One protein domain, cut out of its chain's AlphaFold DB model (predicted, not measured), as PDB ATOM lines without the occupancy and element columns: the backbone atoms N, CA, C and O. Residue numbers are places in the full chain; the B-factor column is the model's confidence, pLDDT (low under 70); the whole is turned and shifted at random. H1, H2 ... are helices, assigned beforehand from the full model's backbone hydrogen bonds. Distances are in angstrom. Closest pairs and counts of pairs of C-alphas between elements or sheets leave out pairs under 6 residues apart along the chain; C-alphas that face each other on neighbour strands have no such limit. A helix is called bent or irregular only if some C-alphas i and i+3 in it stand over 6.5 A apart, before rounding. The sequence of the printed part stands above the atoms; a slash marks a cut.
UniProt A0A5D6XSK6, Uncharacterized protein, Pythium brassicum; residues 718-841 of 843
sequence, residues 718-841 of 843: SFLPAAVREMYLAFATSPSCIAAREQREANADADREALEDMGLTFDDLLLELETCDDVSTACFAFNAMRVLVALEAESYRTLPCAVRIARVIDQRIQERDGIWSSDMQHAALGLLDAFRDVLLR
ATOM      1  N   SER A 718      25.774 -26.397   8.271       68.62
ATOM      2  CA  SER A 718      26.370 -26.561   6.935       68.62
ATOM      3  C   SER A 718      25.346 -26.845   5.825       68.62
ATOM      4  O   SER A 718      25.590 -26.462   4.681       68.62
ATOM      5  N   PHE A 719      24.197 -27.452   6.153       71.69
ATOM      6  CA  PHE A 719      23.102 -27.727   5.212       71.69
ATOM      7  C   PHE A 719      22.158 -26.533   4.974       71.69
ATOM      8  O   PHE A 719      21.306 -26.603   4.087       71.69
ATOM      9  N   LEU A 720      22.292 -25.446   5.743       79.00
ATOM     10  CA  LEU A 720      21.513 -24.219   5.557       79.00
ATOM     11  C   LEU A 720      22.131 -23.345   4.445       79.00
ATOM     12  O   LEU A 720      23.361 -23.206   4.402       79.00
ATOM     13  N   PRO A 721      21.314 -22.696   3.589       85.38
ATOM     14  CA  PRO A 721      21.791 -21.687   2.644       85.38
ATOM     15  C   PRO A 721      22.544 -20.545   3.337       85.38
ATOM     16  O   PRO A 721      22.269 -20.216   4.490       85.38
ATOM     17  N   ALA A 722      23.517 -19.942   2.646       79.00
ATOM     18  CA  ALA A 722      24.513 -19.071   3.276       79.00
ATOM     19  C   ALA A 722      23.901 -17.860   4.008       79.00
ATOM     20  O   ALA A 722      24.231 -17.633   5.170       79.00
ATOM     21  N   ALA A 723      22.962 -17.149   3.370       80.94
ATOM     22  CA  ALA A 723      22.285 -15.996   3.966       80.94
ATOM     23  C   ALA A 723      21.466 -16.389   5.210       80.94
ATOM     24  O   ALA A 723      21.592 -15.770   6.266       80.94
ATOM     25  N   VAL A 724      20.685 -17.471   5.113       83.94
ATOM     26  CA  VAL A 724      19.874 -18.012   6.219       83.94
ATOM     27  C   VAL A 724      20.756 -18.468   7.385       83.94
ATOM     28  O   VAL A 724      20.427 -18.234   8.548       83.94
ATOM     29  N   ARG A 725      21.909 -19.078   7.091       83.81
ATOM     30  CA  ARG A 725      22.880 -19.536   8.090       83.81
ATOM     31  C   ARG A 725      23.500 -18.381   8.871       83.81
ATOM     32  O   ARG A 725      23.569 -18.458  10.094       83.81
ATOM     33  N   GLU A 726      23.956 -17.335   8.188       83.19
ATOM     34  CA  GLU A 726      24.546 -16.154   8.835       83.19
ATOM     35  C   GLU A 726      23.504 -15.417   9.688       83.19
ATOM     36  O   GLU A 726      23.768 -15.092  10.848       83.19
ATOM     37  N   MET A 727      22.285 -15.269   9.162       84.81
ATOM     38  CA  MET A 727      21.144 -14.685   9.866       84.81
ATOM     39  C   MET A 727      20.769 -15.477  11.136       84.81
ATOM     40  O   MET A 727      20.596 -14.881  12.201       84.81
ATOM     41  N   TYR A 728      20.684 -16.813  11.056       84.94
ATOM     42  CA  TYR A 728      20.354 -17.663  12.207       84.94
ATOM     43  C   TYR A 728      21.469 -17.703  13.256       84.94
ATOM     44  O   TYR A 728      21.178 -17.601  14.447       84.94
ATOM     45  N   LEU A 729      22.740 -17.799  12.850       82.00
ATOM     46  CA  LEU A 729      23.858 -17.823  13.799       82.00
ATOM     47  C   LEU A 729      23.947 -16.517  14.600       82.00
ATOM     48  O   LEU A 729      24.053 -16.578  15.825       82.00
ATOM     49  N   ALA A 730      23.815 -15.358  13.945       81.69
ATOM     50  CA  ALA A 730      23.801 -14.060  14.624       81.69
ATOM     51  C   ALA A 730      22.639 -13.940  15.633       81.69
ATOM     52  O   ALA A 730      22.828 -13.464  16.756       81.69
ATOM     53  N   PHE A 731      21.447 -14.425  15.265       83.50
ATOM     54  CA  PHE A 731      20.278 -14.458  16.147       83.50
ATOM     55  C   PHE A 731      20.465 -15.397  17.346       83.50
ATOM     56  O   PHE A 731      20.209 -14.995  18.481       83.50
ATOM     57  N   ALA A 732      20.950 -16.620  17.118       76.31
ATOM     58  CA  ALA A 732      21.117 -17.639  18.153       76.31
ATOM     59  C   ALA A 732      22.134 -17.237  19.239       76.31
ATOM     60  O   ALA A 732      22.002 -17.679  20.384       76.31
ATOM     61  N   THR A 733      23.106 -16.378  18.900       73.00
ATOM     62  CA  THR A 733      24.069 -15.771  19.837       73.00
ATOM     63  C   THR A 733      23.573 -14.500  20.541       73.00
ATOM     64  O   THR A 733      24.271 -13.982  21.409       73.00
ATOM     65  N   SER A 734      22.394 -13.968  20.197       78.12
ATOM     66  CA  SER A 734      21.898 -12.719  20.790       78.12
ATOM     67  C   SER A 734      21.436 -12.903  22.248       78.12
ATOM     68  O   SER A 734      20.605 -13.781  22.509       78.12
ATOM     69  N   PRO A 735      21.828 -12.021  23.191       67.88
ATOM     70  CA  PRO A 735      21.278 -12.010  24.551       67.88
ATOM     71  C   PRO A 735      19.746 -11.892  24.591       67.88
ATOM     72  O   PRO A 735      19.101 -12.501  25.445       67.88
ATOM     73  N   SER A 736      19.143 -11.174  23.634       63.91
ATOM     74  CA  SER A 736      17.681 -11.048  23.530       63.91
ATOM     75  C   SER A 736      16.988 -12.342  23.096       63.91
ATOM     76  O   SER A 736      15.826 -12.548  23.432       63.91
ATOM     77  N   CYS A 737      17.687 -13.235  22.386       65.50
ATOM     78  CA  CYS A 737      17.175 -14.561  22.050       65.50
ATOM     79  C   CYS A 737      17.119 -15.446  23.305       65.50
ATOM     80  O   CYS A 737      16.112 -16.105  23.546       65.50
ATOM     81  N   ILE A 738      18.169 -15.406  24.135       61.78
ATOM     82  CA  ILE A 738      18.286 -16.213  25.357       61.78
ATOM     83  C   ILE A 738      17.180 -15.853  26.359       61.78
ATOM     84  O   ILE A 738      16.394 -16.726  26.717       61.78
ATOM     85  N   ALA A 739      17.043 -14.573  26.725       57.69
ATOM     86  CA  ALA A 739      15.999 -14.125  27.657       57.69
ATOM     87  C   ALA A 739      14.570 -14.397  27.139       57.69
ATOM     88  O   ALA A 739      13.655 -14.671  27.910       57.69
ATOM     89  N   ALA A 740      14.371 -14.370  25.816       58.56
ATOM     90  CA  ALA A 740      13.074 -14.642  25.206       58.56
ATOM     91  C   ALA A 740      12.731 -16.141  25.082       58.56
ATOM     92  O   ALA A 740      11.637 -16.450  24.615       58.56
ATOM     93  N   ARG A 741      13.617 -17.075  25.463       63.91
ATOM     94  CA  ARG A 741      13.286 -18.513  25.542       63.91
ATOM     95  C   ARG A 741      12.514 -18.826  26.826       63.91
ATOM     96  O   ARG A 741      11.430 -19.394  26.751       63.91
ATOM     97  N   GLU A 742      13.004 -18.349  27.970       52.44
ATOM     98  CA  GLU A 742      12.435 -18.613  29.307       52.44
ATOM     99  C   GLU A 742      10.982 -18.124  29.464       52.44
ATOM    100  O   GLU A 742      10.199 -18.713  30.202       52.44
ATOM    101  N   GLN A 743      10.582 -17.078  28.731       54.06
ATOM    102  CA  GLN A 743       9.205 -16.561  28.743       54.06
ATOM    103  C   GLN A 743       8.246 -17.253  27.756       54.06
ATOM    104  O   GLN A 743       7.056 -16.946  27.771       54.06
ATOM    105  N   ARG A 744       8.721 -18.140  26.866       57.19
ATOM    106  CA  ARG A 744       7.898 -18.685  25.764       57.19
ATOM    107  C   ARG A 744       7.317 -20.070  26.016       57.19
ATOM    108  O   ARG A 744       6.269 -20.370  25.452       57.19
ATOM    109  N   GLU A 745       7.918 -20.873  26.888       51.00
ATOM    110  CA  GLU A 745       7.358 -22.180  27.267       51.00
ATOM    111  C   GLU A 745       6.039 -22.037  28.055       51.00
ATOM    112  O   GLU A 745       5.182 -22.911  27.986       51.00
ATOM    113  N   ALA A 746       5.813 -20.892  28.713       47.34
ATOM    114  CA  ALA A 746       4.605 -20.608  29.495       47.34
ATOM    115  C   ALA A 746       3.341 -20.264  28.673       47.34
ATOM    116  O   ALA A 746       2.252 -20.222  29.243       47.34
ATOM    117  N   ASN A 747       3.458 -20.002  27.363       50.56
ATOM    118  CA  ASN A 747       2.330 -19.582  26.511       50.56
ATOM    119  C   ASN A 747       1.854 -20.662  25.517       50.56
ATOM    120  O   ASN A 747       0.872 -20.437  24.809       50.56
ATOM    121  N   ALA A 748       2.526 -21.816  25.442       53.03
ATOM    122  CA  ALA A 748       2.308 -22.806  24.383       53.03
ATOM    123  C   ALA A 748       0.878 -23.388  24.341       53.03
ATOM    124  O   ALA A 748       0.356 -23.649  23.258       53.03
ATOM    125  N   ASP A 749       0.221 -23.539  25.497       51.00
ATOM    126  CA  ASP A 749      -1.124 -24.127  25.587       51.00
ATOM    127  C   ASP A 749      -2.231 -23.225  25.008       51.00
ATOM    128  O   ASP A 749      -3.255 -23.725  24.545       51.00
ATOM    129  N   ALA A 750      -2.036 -21.902  24.990       54.25
ATOM    130  CA  ALA A 750      -3.036 -20.959  24.476       54.25
ATOM    131  C   ALA A 750      -3.066 -20.916  22.937       54.25
ATOM    132  O   ALA A 750      -4.141 -20.854  22.337       54.25
ATOM    133  N   ASP A 751      -1.895 -20.995  22.297       56.59
ATOM    134  CA  ASP A 751      -1.780 -21.064  20.835       56.59
ATOM    135  C   ASP A 751      -2.155 -22.464  20.295       56.59
ATOM    136  O   ASP A 751      -2.527 -22.606  19.128       56.59
ATOM    137  N   ARG A 752      -2.110 -23.498  21.151       56.81
ATOM    138  CA  ARG A 752      -2.487 -24.881  20.825       56.81
ATOM    139  C   ARG A 752      -3.975 -25.032  20.500       56.81
ATOM    140  O   ARG A 752      -4.295 -25.501  19.409       56.81
ATOM    141  N   GLU A 753      -4.874 -24.621  21.407       56.12
ATOM    142  CA  GLU A 753      -6.329 -24.703  21.159       56.12
ATOM    143  C   GLU A 753      -6.713 -23.957  19.869       56.12
ATOM    144  O   GLU A 753      -7.609 -24.391  19.152       56.12
ATOM    145  N   ALA A 754      -6.018 -22.860  19.547       56.53
ATOM    146  CA  ALA A 754      -6.273 -22.081  18.340       56.53
ATOM    147  C   ALA A 754      -5.910 -22.832  17.045       56.53
ATOM    148  O   ALA A 754      -6.657 -22.726  16.072       56.53
ATOM    149  N   LEU A 755      -4.800 -23.583  17.010       57.88
ATOM    150  CA  LEU A 755      -4.412 -24.370  15.831       57.88
ATOM    151  C   LEU A 755      -5.262 -25.635  15.656       57.88
ATOM    152  O   LEU A 755      -5.658 -25.943  14.529       57.88
ATOM    153  N   GLU A 756      -5.586 -26.339  16.744       56.81
ATOM    154  CA  GLU A 756      -6.430 -27.544  16.690       56.81
ATOM    155  C   GLU A 756      -7.859 -27.218  16.187       56.81
ATOM    156  O   GLU A 756      -8.420 -27.984  15.406       56.81
ATOM    157  N   ASP A 757      -8.415 -26.036  16.508       53.12
ATOM    158  CA  ASP A 757      -9.705 -25.536  15.974       53.12
ATOM    159  C   ASP A 757      -9.640 -25.108  14.476       53.12
ATOM    160  O   ASP A 757     -10.681 -24.768  13.901       53.12
ATOM    161  N   MET A 758      -8.449 -25.082  13.847       59.22
ATOM    162  CA  MET A 758      -8.233 -24.671  12.440       59.22
ATOM    163  C   MET A 758      -7.905 -25.819  11.471       59.22
ATOM    164  O   MET A 758      -8.184 -25.678  10.282       59.22
ATOM    165  N   GLY A 759      -7.334 -26.935  11.938       60.22
ATOM    166  CA  GLY A 759      -7.140 -28.153  11.129       60.22
ATOM    167  C   GLY A 759      -6.146 -28.061   9.957       60.22
ATOM    168  O   GLY A 759      -6.195 -28.906   9.068       60.22
ATOM    169  N   LEU A 760      -5.264 -27.057   9.933       69.94
ATOM    170  CA  LEU A 760      -4.233 -26.889   8.898       69.94
ATOM    171  C   LEU A 760      -3.028 -27.804   9.161       69.94
ATOM    172  O   LEU A 760      -2.496 -27.811  10.273       69.94
ATOM    173  N   THR A 761      -2.558 -28.529   8.144       75.69
ATOM    174  CA  THR A 761      -1.354 -29.366   8.262       75.69
ATOM    175  C   THR A 761      -0.069 -28.551   8.094       75.69
ATOM    176  O   THR A 761      -0.067 -27.404   7.637       75.69
ATOM    177  N   PHE A 762       1.068 -29.165   8.434       78.94
ATOM    178  CA  PHE A 762       2.384 -28.564   8.213       78.94
ATOM    179  C   PHE A 762       2.671 -28.295   6.722       78.94
ATOM    180  O   PHE A 762       3.320 -27.304   6.388       78.94
ATOM    181  N   ASP A 763       2.174 -29.150   5.822       76.94
ATOM    182  CA  ASP A 763       2.341 -28.987   4.376       76.94
ATOM    183  C   ASP A 763       1.482 -27.844   3.813       76.94
ATOM    184  O   ASP A 763       1.978 -27.077   2.986       76.94
ATOM    185  N   ASP A 764       0.252 -27.661   4.311       79.25
ATOM    186  CA  ASP A 764      -0.626 -26.549   3.909       79.25
ATOM    187  C   ASP A 764      -0.010 -25.189   4.268       79.25
ATOM    188  O   ASP A 764       0.045 -24.277   3.444       79.25
ATOM    189  N   LEU A 765       0.515 -25.062   5.494       82.12
ATOM    190  CA  LEU A 765       1.167 -23.836   5.971       82.12
ATOM    191  C   LEU A 765       2.458 -23.513   5.206       82.12
ATOM    192  O   LEU A 765       2.830 -22.344   5.085       82.12
ATOM    193  N   LEU A 766       3.148 -24.533   4.691       81.94
ATOM    194  CA  LEU A 766       4.350 -24.359   3.882       81.94
ATOM    195  C   LEU A 766       3.994 -23.960   2.439       81.94
ATOM    196  O   LEU A 766       4.659 -23.090   1.881       81.94
ATOM    197  N   LEU A 767       2.907 -24.499   1.873       80.06
ATOM    198  CA  LEU A 767       2.363 -24.074   0.577       80.06
ATOM    199  C   LEU A 767       1.822 -22.632   0.617       80.06
ATOM    200  O   LEU A 767       2.093 -21.854  -0.297       80.06
ATOM    201  N   GLU A 768       1.120 -22.240   1.684       81.75
ATOM    202  CA  GLU A 768       0.737 -20.839   1.932       81.75
ATOM    203  C   GLU A 768       1.979 -19.935   2.026       81.75
ATOM    204  O   GLU A 768       2.020 -18.884   1.393       81.75
ATOM    205  N   LEU A 769       3.051 -20.357   2.711       82.62
ATOM    206  CA  LEU A 769       4.298 -19.581   2.763       82.62
ATOM    207  C   LEU A 769       5.001 -19.458   1.391       82.62
ATOM    208  O   LEU A 769       5.613 -18.423   1.102       82.62
ATOM    209  N   GLU A 770       4.910 -20.475   0.532       81.88
ATOM    210  CA  GLU A 770       5.405 -20.437  -0.853       81.88
ATOM    211  C   GLU A 770       4.543 -19.551  -1.778       81.88
ATOM    212  O   GLU A 770       5.062 -19.037  -2.766       81.88
ATOM    213  N   THR A 771       3.261 -19.322  -1.462       76.44
ATOM    214  CA  THR A 771       2.298 -18.648  -2.362       76.44
ATOM    215  C   THR A 771       1.755 -17.299  -1.875       76.44
ATOM    216  O   THR A 771       1.135 -16.586  -2.660       76.44
ATOM    217  N   CYS A 772       1.984 -16.903  -0.620       77.38
ATOM    218  CA  CYS A 772       1.416 -15.673  -0.066       77.38
ATOM    219  C   CYS A 772       2.083 -14.381  -0.583       77.38
ATOM    220  O   CYS A 772       3.311 -14.266  -0.603       77.38
ATOM    221  N   ASP A 773       1.265 -13.367  -0.883       76.44
ATOM    222  CA  ASP A 773       1.700 -12.012  -1.274       76.44
ATOM    223  C   ASP A 773       1.764 -11.014  -0.091       76.44
ATOM    224  O   ASP A 773       2.098  -9.845  -0.283       76.44
ATOM    225  N   ASP A 774       1.411 -11.434   1.135       80.25
ATOM    226  CA  ASP A 774       1.310 -10.553   2.310       80.25
ATOM    227  C   ASP A 774       2.207 -10.970   3.488       80.25
ATOM    228  O   ASP A 774       2.298 -12.139   3.873       80.25
ATOM    229  N   VAL A 775       2.792  -9.950   4.121       79.56
ATOM    230  CA  VAL A 775       3.662 -10.040   5.299       79.56
ATOM    231  C   VAL A 775       2.924 -10.649   6.494       79.56
ATOM    232  O   VAL A 775       3.506 -11.444   7.231       79.56
ATOM    233  N   SER A 776       1.644 -10.315   6.692       78.50
ATOM    234  CA  SER A 776       0.851 -10.827   7.822       78.50
ATOM    235  C   SER A 776       0.614 -12.331   7.694       78.50
ATOM    236  O   SER A 776       0.793 -13.058   8.672       78.50
ATOM    237  N   THR A 777       0.267 -12.805   6.492       79.81
ATOM    238  CA  THR A 777       0.083 -14.236   6.196       79.81
ATOM    239  C   THR A 777       1.390 -15.011   6.356       79.81
ATOM    240  O   THR A 777       1.405 -16.031   7.044       79.81
ATOM    241  N   ALA A 778       2.509 -14.500   5.826       80.38
ATOM    242  CA  ALA A 778       3.820 -15.129   6.000       80.38
ATOM    243  C   ALA A 778       4.224 -15.224   7.485       80.38
ATOM    244  O   ALA A 778       4.623 -16.287   7.968       80.38
ATOM    245  N   CYS A 779       4.066 -14.134   8.246       80.69
ATOM    246  CA  CYS A 779       4.305 -14.121   9.689       80.69
ATOM    247  C   CYS A 779       3.388 -15.096  10.442       80.69
ATOM    248  O   CYS A 779       3.855 -15.773  11.360       80.69
ATOM    249  N   PHE A 780       2.110 -15.205  10.069       83.19
ATOM    250  CA  PHE A 780       1.193 -16.189  10.642       83.19
ATOM    251  C   PHE A 780       1.668 -17.622  10.360       83.19
ATOM    252  O   PHE A 780       1.838 -18.386  11.308       83.19
ATOM    253  N   ALA A 781       1.986 -17.958   9.106       82.06
ATOM    254  CA  ALA A 781       2.469 -19.282   8.713       82.06
ATOM    255  C   ALA A 781       3.759 -19.682   9.458       82.06
ATOM    256  O   ALA A 781       3.839 -20.782  10.005       82.06
ATOM    257  N   PHE A 782       4.733 -18.769   9.582       86.69
ATOM    258  CA  PHE A 782       5.951 -18.997  10.374       86.69
ATOM    259  C   PHE A 782       5.661 -19.270  11.861       86.69
ATOM    260  O   PHE A 782       6.280 -20.155  12.455       86.69
ATOM    261  N   ASN A 783       4.734 -18.527  12.480       83.12
ATOM    262  CA  ASN A 783       4.371 -18.737  13.885       83.12
ATOM    263  C   ASN A 783       3.562 -20.036  14.080       83.12
ATOM    264  O   ASN A 783       3.847 -20.776  15.018       83.12
ATOM    265  N   ALA A 784       2.625 -20.350  13.182       80.44
ATOM    266  CA  ALA A 784       1.821 -21.574  13.217       80.44
ATOM    267  C   ALA A 784       2.690 -22.834  13.043       80.44
ATOM    268  O   ALA A 784       2.633 -23.742  13.871       80.44
ATOM    269  N   MET A 785       3.591 -22.853  12.051       84.38
ATOM    270  CA  MET A 785       4.574 -23.934  11.894       84.38
ATOM    271  C   MET A 785       5.476 -24.084  13.128       84.38
ATOM    272  O   MET A 785       5.820 -25.206  13.496       84.38
ATOM    273  N   ARG A 786       5.831 -22.986  13.815       84.62
ATOM    274  CA  ARG A 786       6.633 -23.052  15.050       84.62
ATOM    275  C   ARG A 786       5.865 -23.736  16.183       84.62
ATOM    276  O   ARG A 786       6.469 -24.495  16.937       84.62
ATOM    277  N   VAL A 787       4.558 -23.490  16.293       78.25
ATOM    278  CA  VAL A 787       3.684 -24.157  17.273       78.25
ATOM    279  C   VAL A 787       3.549 -25.649  16.948       78.25
ATOM    280  O   VAL A 787       3.770 -26.467  17.835       78.25
ATOM    281  N   LEU A 788       3.328 -26.034  15.683       76.62
ATOM    282  CA  LEU A 788       3.306 -27.453  15.280       76.62
ATOM    283  C   LEU A 788       4.620 -28.186  15.609       76.62
ATOM    284  O   LEU A 788       4.595 -29.281  16.160       76.62
ATOM    285  N   VAL A 789       5.776 -27.569  15.341       79.25
ATOM    286  CA  VAL A 789       7.108 -28.140  15.639       79.25
ATOM    287  C   VAL A 789       7.393 -28.211  17.151       79.25
ATOM    288  O   VAL A 789       8.183 -29.048  17.604       79.25
ATOM    289  N   ALA A 790       6.741 -27.363  17.952       73.69
ATOM    290  CA  ALA A 790       6.779 -27.456  19.407       73.69
ATOM    291  C   ALA A 790       5.940 -28.639  19.923       73.69
ATOM    292  O   ALA A 790       6.450 -29.404  20.743       73.69
ATOM    293  N   LEU A 791       4.710 -28.799  19.414       68.94
ATOM    294  CA  LEU A 791       3.721 -29.799  19.843       68.94
ATOM    295  C   LEU A 791       4.039 -31.221  19.350       68.94
ATOM    296  O   LEU A 791       4.126 -32.151  20.148       68.94
ATOM    297  N   GLU A 792       4.247 -31.395  18.046       69.38
ATOM    298  CA  GLU A 792       4.529 -32.681  17.398       69.38
ATOM    299  C   GLU A 792       6.034 -32.844  17.148       69.38
ATOM    300  O   GLU A 792       6.531 -32.922  16.018       69.38
ATOM    301  N   ALA A 793       6.787 -32.873  18.250       62.97
ATOM    302  CA  ALA A 793       8.243 -32.943  18.219       62.97
ATOM    303  C   ALA A 793       8.775 -34.187  17.478       62.97
ATOM    304  O   ALA A 793       9.786 -34.090  16.784       62.97
ATOM    305  N   GLU A 794       8.094 -35.333  17.590       62.62
ATOM    306  CA  GLU A 794       8.498 -36.593  16.946       62.62
ATOM    307  C   GLU A 794       8.213 -36.609  15.434       62.62
ATOM    308  O   GLU A 794       9.026 -37.136  14.673       62.62
ATOM    309  N   SER A 795       7.118 -35.980  14.986       68.94
ATOM    310  CA  SER A 795       6.744 -35.877  13.566       68.94
ATOM    311  C   SER A 795       7.664 -34.916  12.801       68.94
ATOM    312  O   SER A 795       8.205 -35.259  11.747       68.94
ATOM    313  N   TYR A 796       7.847 -33.690  13.317       73.94
ATOM    314  CA  TYR A 796       8.368 -32.584  12.503       73.94
ATOM    315  C   TYR A 796       9.810 -32.161  12.797       73.94
ATOM    316  O   TYR A 796      10.424 -31.586  11.897       73.94
ATOM    317  N   ARG A 797      10.410 -32.451  13.970       77.06
ATOM    318  CA  ARG A 797      11.803 -32.041  14.299       77.06
ATOM    319  C   ARG A 797      12.864 -32.917  13.613       77.06
ATOM    320  O   ARG A 797      13.759 -33.473  14.248       77.06
ATOM    321  N   THR A 798      12.795 -33.019  12.290       80.31
ATOM    322  CA  THR A 798      13.736 -33.779  11.460       80.31
ATOM    323  C   THR A 798      14.626 -32.851  10.627       80.31
ATOM    324  O   THR A 798      14.212 -31.767  10.207       80.31
ATOM    325  N   LEU A 799      15.869 -33.268  10.353       78.88
ATOM    326  CA  LEU A 799      16.805 -32.479   9.536       78.88
ATOM    327  C   LEU A 799      16.286 -32.206   8.103       78.88
ATOM    328  O   LEU A 799      16.446 -31.076   7.644       78.88
ATOM    329  N   PRO A 800      15.616 -33.149   7.401       80.12
ATOM    330  CA  PRO A 800      14.987 -32.861   6.110       80.12
ATOM    331  C   PRO A 800      13.918 -31.763   6.177       80.12
ATOM    332  O   PRO A 800      13.857 -30.933   5.272       80.12
ATOM    333  N   CYS A 801      13.120 -31.716   7.253       81.50
ATOM    334  CA  CYS A 801      12.118 -30.671   7.463       81.50
ATOM    335  C   CYS A 801      12.785 -29.293   7.628       81.50
ATOM    336  O   CYS A 801      12.493 -28.371   6.865       81.50
ATOM    337  N   ALA A 802      13.784 -29.187   8.513       81.81
ATOM    338  CA  ALA A 802      14.562 -27.959   8.703       81.81
ATOM    339  C   ALA A 802      15.208 -27.452   7.395       81.81
ATOM    340  O   ALA A 802      15.175 -26.257   7.101       81.81
ATOM    341  N   VAL A 803      15.756 -28.358   6.573       82.31
ATOM    342  CA  VAL A 803      16.364 -28.020   5.272       82.31
ATOM    343  C   VAL A 803      15.322 -27.586   4.234       82.31
ATOM    344  O   VAL A 803      15.617 -26.706   3.425       82.31
ATOM    345  N   ARG A 804      14.103 -28.146   4.246       84.75
ATOM    346  CA  ARG A 804      12.998 -27.703   3.376       84.75
ATOM    347  C   ARG A 804      12.571 -26.275   3.721       84.75
ATOM    348  O   ARG A 804      12.593 -25.420   2.841       84.75
ATOM    349  N   ILE A 805      12.301 -25.999   4.998       87.25
ATOM    350  CA  ILE A 805      11.944 -24.657   5.500       87.25
ATOM    351  C   ILE A 805      13.032 -23.636   5.136       87.25
ATOM    352  O   ILE A 805      12.738 -22.564   4.609       87.25
ATOM    353  N   ALA A 806      14.305 -23.981   5.359       85.75
ATOM    354  CA  ALA A 806      15.429 -23.091   5.077       85.75
ATOM    355  C   ALA A 806      15.579 -22.732   3.587       85.75
ATOM    356  O   ALA A 806      16.087 -21.656   3.283       85.75
ATOM    357  N   ARG A 807      15.129 -23.591   2.660       86.31
ATOM    358  CA  ARG A 807      15.098 -23.283   1.219       86.31
ATOM    359  C   ARG A 807      13.983 -22.308   0.856       86.31
ATOM    360  O   ARG A 807      14.244 -21.395   0.083       86.31
ATOM    361  N   VAL A 808      12.789 -22.460   1.434       85.12
ATOM    362  CA  VAL A 808      11.686 -21.501   1.234       85.12
ATOM    363  C   VAL A 808      12.092 -20.121   1.758       85.12
ATOM    364  O   VAL A 808      11.935 -19.127   1.057       85.12
ATOM    365  N   ILE A 809      12.716 -20.057   2.940       87.00
ATOM    366  CA  ILE A 809      13.262 -18.806   3.495       87.00
ATOM    367  C   ILE A 809      14.320 -18.191   2.558       87.00
ATOM    368  O   ILE A 809      14.255 -17.000   2.271       87.00
ATOM    369  N   ASP A 810      15.273 -18.982   2.055       86.50
ATOM    370  CA  ASP A 810      16.319 -18.498   1.139       86.50
ATOM    371  C   ASP A 810      15.746 -17.988  -0.196       86.50
ATOM    372  O   ASP A 810      16.180 -16.948  -0.691       86.50
ATOM    373  N   GLN A 811      14.716 -18.648  -0.736       85.06
ATOM    374  CA  GLN A 811      13.991 -18.173  -1.916       85.06
ATOM    375  C   GLN A 811      13.296 -16.829  -1.640       85.06
ATOM    376  O   GLN A 811      13.513 -15.874  -2.383       85.06
ATOM    377  N   ARG A 812      12.546 -16.709  -0.533       81.50
ATOM    378  CA  ARG A 812      11.861 -15.461  -0.139       81.50
ATOM    379  C   ARG A 812      12.816 -14.297   0.177       81.50
ATOM    380  O   ARG A 812      12.399 -13.144   0.117       81.50
ATOM    381  N   ILE A 813      14.085 -14.573   0.490       82.38
ATOM    382  CA  ILE A 813      15.153 -13.563   0.636       82.38
ATOM    383  C   ILE A 813      15.730 -13.134  -0.729       82.38
ATOM    384  O   ILE A 813      16.228 -12.015  -0.865       82.38
ATOM    385  N   GLN A 814      15.691 -14.007  -1.741       79.50
ATOM    386  CA  GLN A 814      16.232 -13.754  -3.085       79.50
ATOM    387  C   GLN A 814      15.198 -13.160  -4.061       79.50
ATOM    388  O   GLN A 814      15.584 -12.507  -5.038       79.50
ATOM    389  N   GLU A 815      13.904 -13.353  -3.801       76.38
ATOM    390  CA  GLU A 815      12.793 -12.717  -4.518       76.38
ATOM    391  C   GLU A 815      12.885 -11.182  -4.430       76.38
ATOM    392  O   GLU A 815      12.991 -10.584  -3.358       76.38
ATOM    393  N   ARG A 816      12.873 -10.512  -5.591       54.12
ATOM    394  CA  ARG A 816      13.109  -9.057  -5.693       54.12
ATOM    395  C   ARG A 816      11.884  -8.200  -5.376       54.12
ATOM    396  O   ARG A 816      11.978  -6.976  -5.434       54.12
ATOM    397  N   ASP A 817      10.768  -8.826  -5.036       56.59
ATOM    398  CA  ASP A 817       9.453  -8.189  -4.950       56.59
ATOM    399  C   ASP A 817       9.246  -7.387  -3.649       56.59
ATOM    400  O   ASP A 817       8.237  -6.709  -3.476       56.59
ATOM    401  N   GLY A 818      10.244  -7.385  -2.755       60.09
ATOM    402  CA  GLY A 818      10.352  -6.429  -1.645       60.09
ATOM    403  C   GLY A 818       9.488  -6.738  -0.420       60.09
ATOM    404  O   GLY A 818       9.431  -5.922   0.496       60.09
ATOM    405  N   ILE A 819       8.843  -7.907  -0.388       68.31
ATOM    406  CA  ILE A 819       7.955  -8.350   0.700       68.31
ATOM    407  C   ILE A 819       8.750  -8.696   1.978       68.31
ATOM    408  O   ILE A 819       8.233  -8.540   3.083       68.31
ATOM    409  N   TRP A 820      10.014  -9.125   1.857       83.00
ATOM    410  CA  TRP A 820      10.835  -9.568   2.993       83.00
ATOM    411  C   TRP A 820      11.078  -8.455   4.030       83.00
ATOM    412  O   TRP A 820      11.894  -7.551   3.831       83.00
ATOM    413  N   SER A 821      10.375  -8.544   5.163       84.00
ATOM    414  CA  SER A 821      10.380  -7.543   6.234       84.00
ATOM    415  C   SER A 821      11.173  -7.981   7.473       84.00
ATOM    416  O   SER A 821      11.462  -9.164   7.676       84.00
ATOM    417  N   SER A 822      11.470  -7.028   8.365       80.50
ATOM    418  CA  SER A 822      12.090  -7.324   9.669       80.50
ATOM    419  C   SER A 822      11.213  -8.222  10.556       80.50
ATOM    420  O   SER A 822      11.740  -8.964  11.386       80.50
ATOM    421  N   ASP A 823       9.890  -8.180  10.374       79.88
ATOM    422  CA  ASP A 823       8.937  -8.987  11.140       79.88
ATOM    423  C   ASP A 823       8.903 -10.431  10.624       79.88
ATOM    424  O   ASP A 823       8.976 -11.370  11.421       79.88
ATOM    425  N   MET A 824       8.911 -10.622   9.296       84.00
ATOM    426  CA  MET A 824       9.085 -11.942   8.672       84.00
ATOM    427  C   MET A 824      10.426 -12.558   9.057       84.00
ATOM    428  O   MET A 824      10.477 -13.729   9.427       84.00
ATOM    429  N   GLN A 825      11.499 -11.763   9.058       86.06
ATOM    430  CA  GLN A 825      12.811 -12.196   9.528       86.06
ATOM    431  C   GLN A 825      12.769 -12.668  10.990       86.06
ATOM    432  O   GLN A 825      13.282 -13.744  11.293       86.06
ATOM    433  N   HIS A 826      12.123 -11.932  11.899       83.69
ATOM    434  CA  HIS A 826      11.969 -12.377  13.287       83.69
ATOM    435  C   HIS A 826      11.086 -13.627  13.437       83.69
ATOM    436  O   HIS A 826      11.412 -14.498  14.247       83.69
ATOM    437  N   ALA A 827      10.010 -13.757  12.655       82.94
ATOM    438  CA  ALA A 827       9.143 -14.935  12.677       82.94
ATOM    439  C   ALA A 827       9.869 -16.191  12.151       82.94
ATOM    440  O   ALA A 827       9.857 -17.230  12.814       82.94
ATOM    441  N   ALA A 828      10.575 -16.072  11.022       87.31
ATOM    442  CA  ALA A 828      11.378 -17.132  10.414       87.31
ATOM    443  C   ALA A 828      12.528 -17.593  11.327       87.31
ATOM    444  O   ALA A 828      12.746 -18.791  11.500       87.31
ATOM    445  N   LEU A 829      13.225 -16.655  11.977       86.69
ATOM    446  CA  LEU A 829      14.251 -16.964  12.978       86.69
ATOM    447  C   LEU A 829      13.672 -17.670  14.211       86.69
ATOM    448  O   LEU A 829      14.297 -18.585  14.744       86.69
ATOM    449  N   GLY A 830      12.460 -17.293  14.630       83.12
ATOM    450  CA  GLY A 830      11.721 -17.993  15.678       83.12
ATOM    451  C   GLY A 830      11.338 -19.428  15.296       83.12
ATOM    452  O   GLY A 830      11.397 -20.306  16.152       83.12
ATOM    453  N   LEU A 831      10.978 -19.682  14.032       86.88
ATOM    454  CA  LEU A 831      10.739 -21.039  13.523       86.88
ATOM    455  C   LEU A 831      12.035 -21.862  13.502       86.88
ATOM    456  O   LEU A 831      12.049 -22.982  14.002       86.88
ATOM    457  N   LEU A 832      13.136 -21.305  12.987       86.12
ATOM    458  CA  LEU A 832      14.429 -22.001  12.937       86.12
ATOM    459  C   LEU A 832      14.970 -22.355  14.333       86.12
ATOM    460  O   LEU A 832      15.582 -23.410  14.490       86.12
ATOM    461  N   ASP A 833      14.700 -21.546  15.363       84.25
ATOM    462  CA  ASP A 833      15.119 -21.874  16.733       84.25
ATOM    463  C   ASP A 833      14.308 -23.017  17.374       84.25
ATOM    464  O   ASP A 833      14.819 -23.689  18.266       84.25
ATOM    465  N   ALA A 834      13.108 -23.342  16.873       82.38
ATOM    466  CA  ALA A 834      12.406 -24.573  17.265       82.38
ATOM    467  C   ALA A 834      13.088 -25.850  16.720       82.38
ATOM    468  O   ALA A 834      12.871 -26.944  17.237       82.38
ATOM    469  N   PHE A 835      13.973 -25.712  15.723       83.00
ATOM    470  CA  PHE A 835      14.842 -26.779  15.208       83.00
ATOM    471  C   PHE A 835      16.253 -26.764  15.820       83.00
ATOM    472  O   PHE A 835      17.138 -27.486  15.348       83.00
ATOM    473  N   ARG A 836      16.500 -25.975  16.877       79.12
ATOM    474  CA  ARG A 836      17.825 -25.820  17.505       79.12
ATOM    475  C   ARG A 836      18.478 -27.156  17.879       79.12
ATOM    476  O   ARG A 836      19.662 -27.339  17.601       79.12
ATOM    477  N   ASP A 837      17.707 -28.105  18.411       73.81
ATOM    478  CA  ASP A 837      18.181 -29.446  18.801       73.81
ATOM    479  C   ASP A 837      18.665 -30.300  17.615       73.81
ATOM    480  O   ASP A 837      19.404 -31.266  17.797       73.81
ATOM    481  N   VAL A 838      18.252 -29.952  16.394       78.25
ATOM    482  CA  VAL A 838      18.606 -30.630  15.137       78.25
ATOM    483  C   VAL A 838      19.773 -29.913  14.447       78.25
ATOM    484  O   VAL A 838      20.684 -30.553  13.916       78.25
ATOM    485  N   LEU A 839      19.761 -28.575  14.473       74.75
ATOM    486  CA  LEU A 839      20.726 -27.711  13.787       74.75
ATOM    487  C   LEU A 839      22.040 -27.523  14.563       74.75
ATOM    488  O   LEU A 839      23.102 -27.444  13.942       74.75
ATOM    489  N   LEU A 840      21.977 -27.456  15.898       70.81
ATOM    490  CA  LEU A 840      23.122 -27.193  16.784       70.81
ATOM    491  C   LEU A 840      23.553 -28.406  17.626       70.81
ATOM    492  O   LEU A 840      24.427 -28.266  18.483       70.81
ATOM    493  N   ARG A 841      22.983 -29.598  17.394       59.53
ATOM    494  CA  ARG A 841      23.479 -30.831  18.023       59.53
ATOM    495  C   ARG A 841      24.942 -31.075  17.615       59.53
ATOM    496  O   ARG A 841      25.230 -31.009  16.417       59.53
TER     497      ARG A 841
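AT A GLANCE: This is residues 718 to 841 of the 843 residues of an uncharacterized protein of Pythium brassicum (UniProt A0A5D6XSK6). Four helices, H4, H5, H7 and H8, make an up-and-down bundle, each running against the one before it. H1 crosses H7 and H8 on one side, H3 crosses H5 on another, H2 bridges H1 to H3, and short H6 and H9 sit at one end of the bundle. The printed part has 124 residues, nine named helices, H1 to H9 in order, and no named strand; its class is all helix. It is compact, with a radius of gyration of the C-alphas of 13.9 A and spans of 36 by 32 by 25 A.

IN THESE COORDINATES: H1, residues 722 to 732, begins at C-alpha 722 (24.513, -19.071, 3.276). H2 is residues 735 to 742, H3 745 to 756, 18.2 A long, and H4 762 to 771. H5, 775 to 791, spans 24.5 A; H6 is 793 to 796. H7, 799 to 814, spans 22.6 A, and H8, 822 to 834, 18.9 A. H9, 836 to 839, ends at C-alpha 839 (20.726, -27.711, 13.787).

HOW THE PARTS SIT: H4 and H5 form a hairpin, closest at C-alphas 765 and 781, 5.5 A. H5 touches H8, the same way at 12 degrees, a shallow tilt; C-alphas 786 and 831 are closest, 4.8 A. H1 touches H8 about perpendicular, at 77 degrees, through 829 to 833 of H8 alone; C-alphas 728 and 829 are closest, 6.2 A. H2 touches no helix. H3 is irregular, C-alphas 746 and 749 being 7.8 A apart. Every O i to N i+4 pair is within hydrogen-bond range in H1, H4, H5 and H7; H2 has 3 of 4, H8 8 of 9, and H3 3 of 8, with 2 of 9 O i to N i+3 pairs.

THE WHOLE: The two farthest C-alphas, of Ala 746 and Arg 816, are 38.0 A apart. The printed part has no cut, and no link is long. Its mean pLDDT is 74.6, with residues 735 to 760 among those under 70.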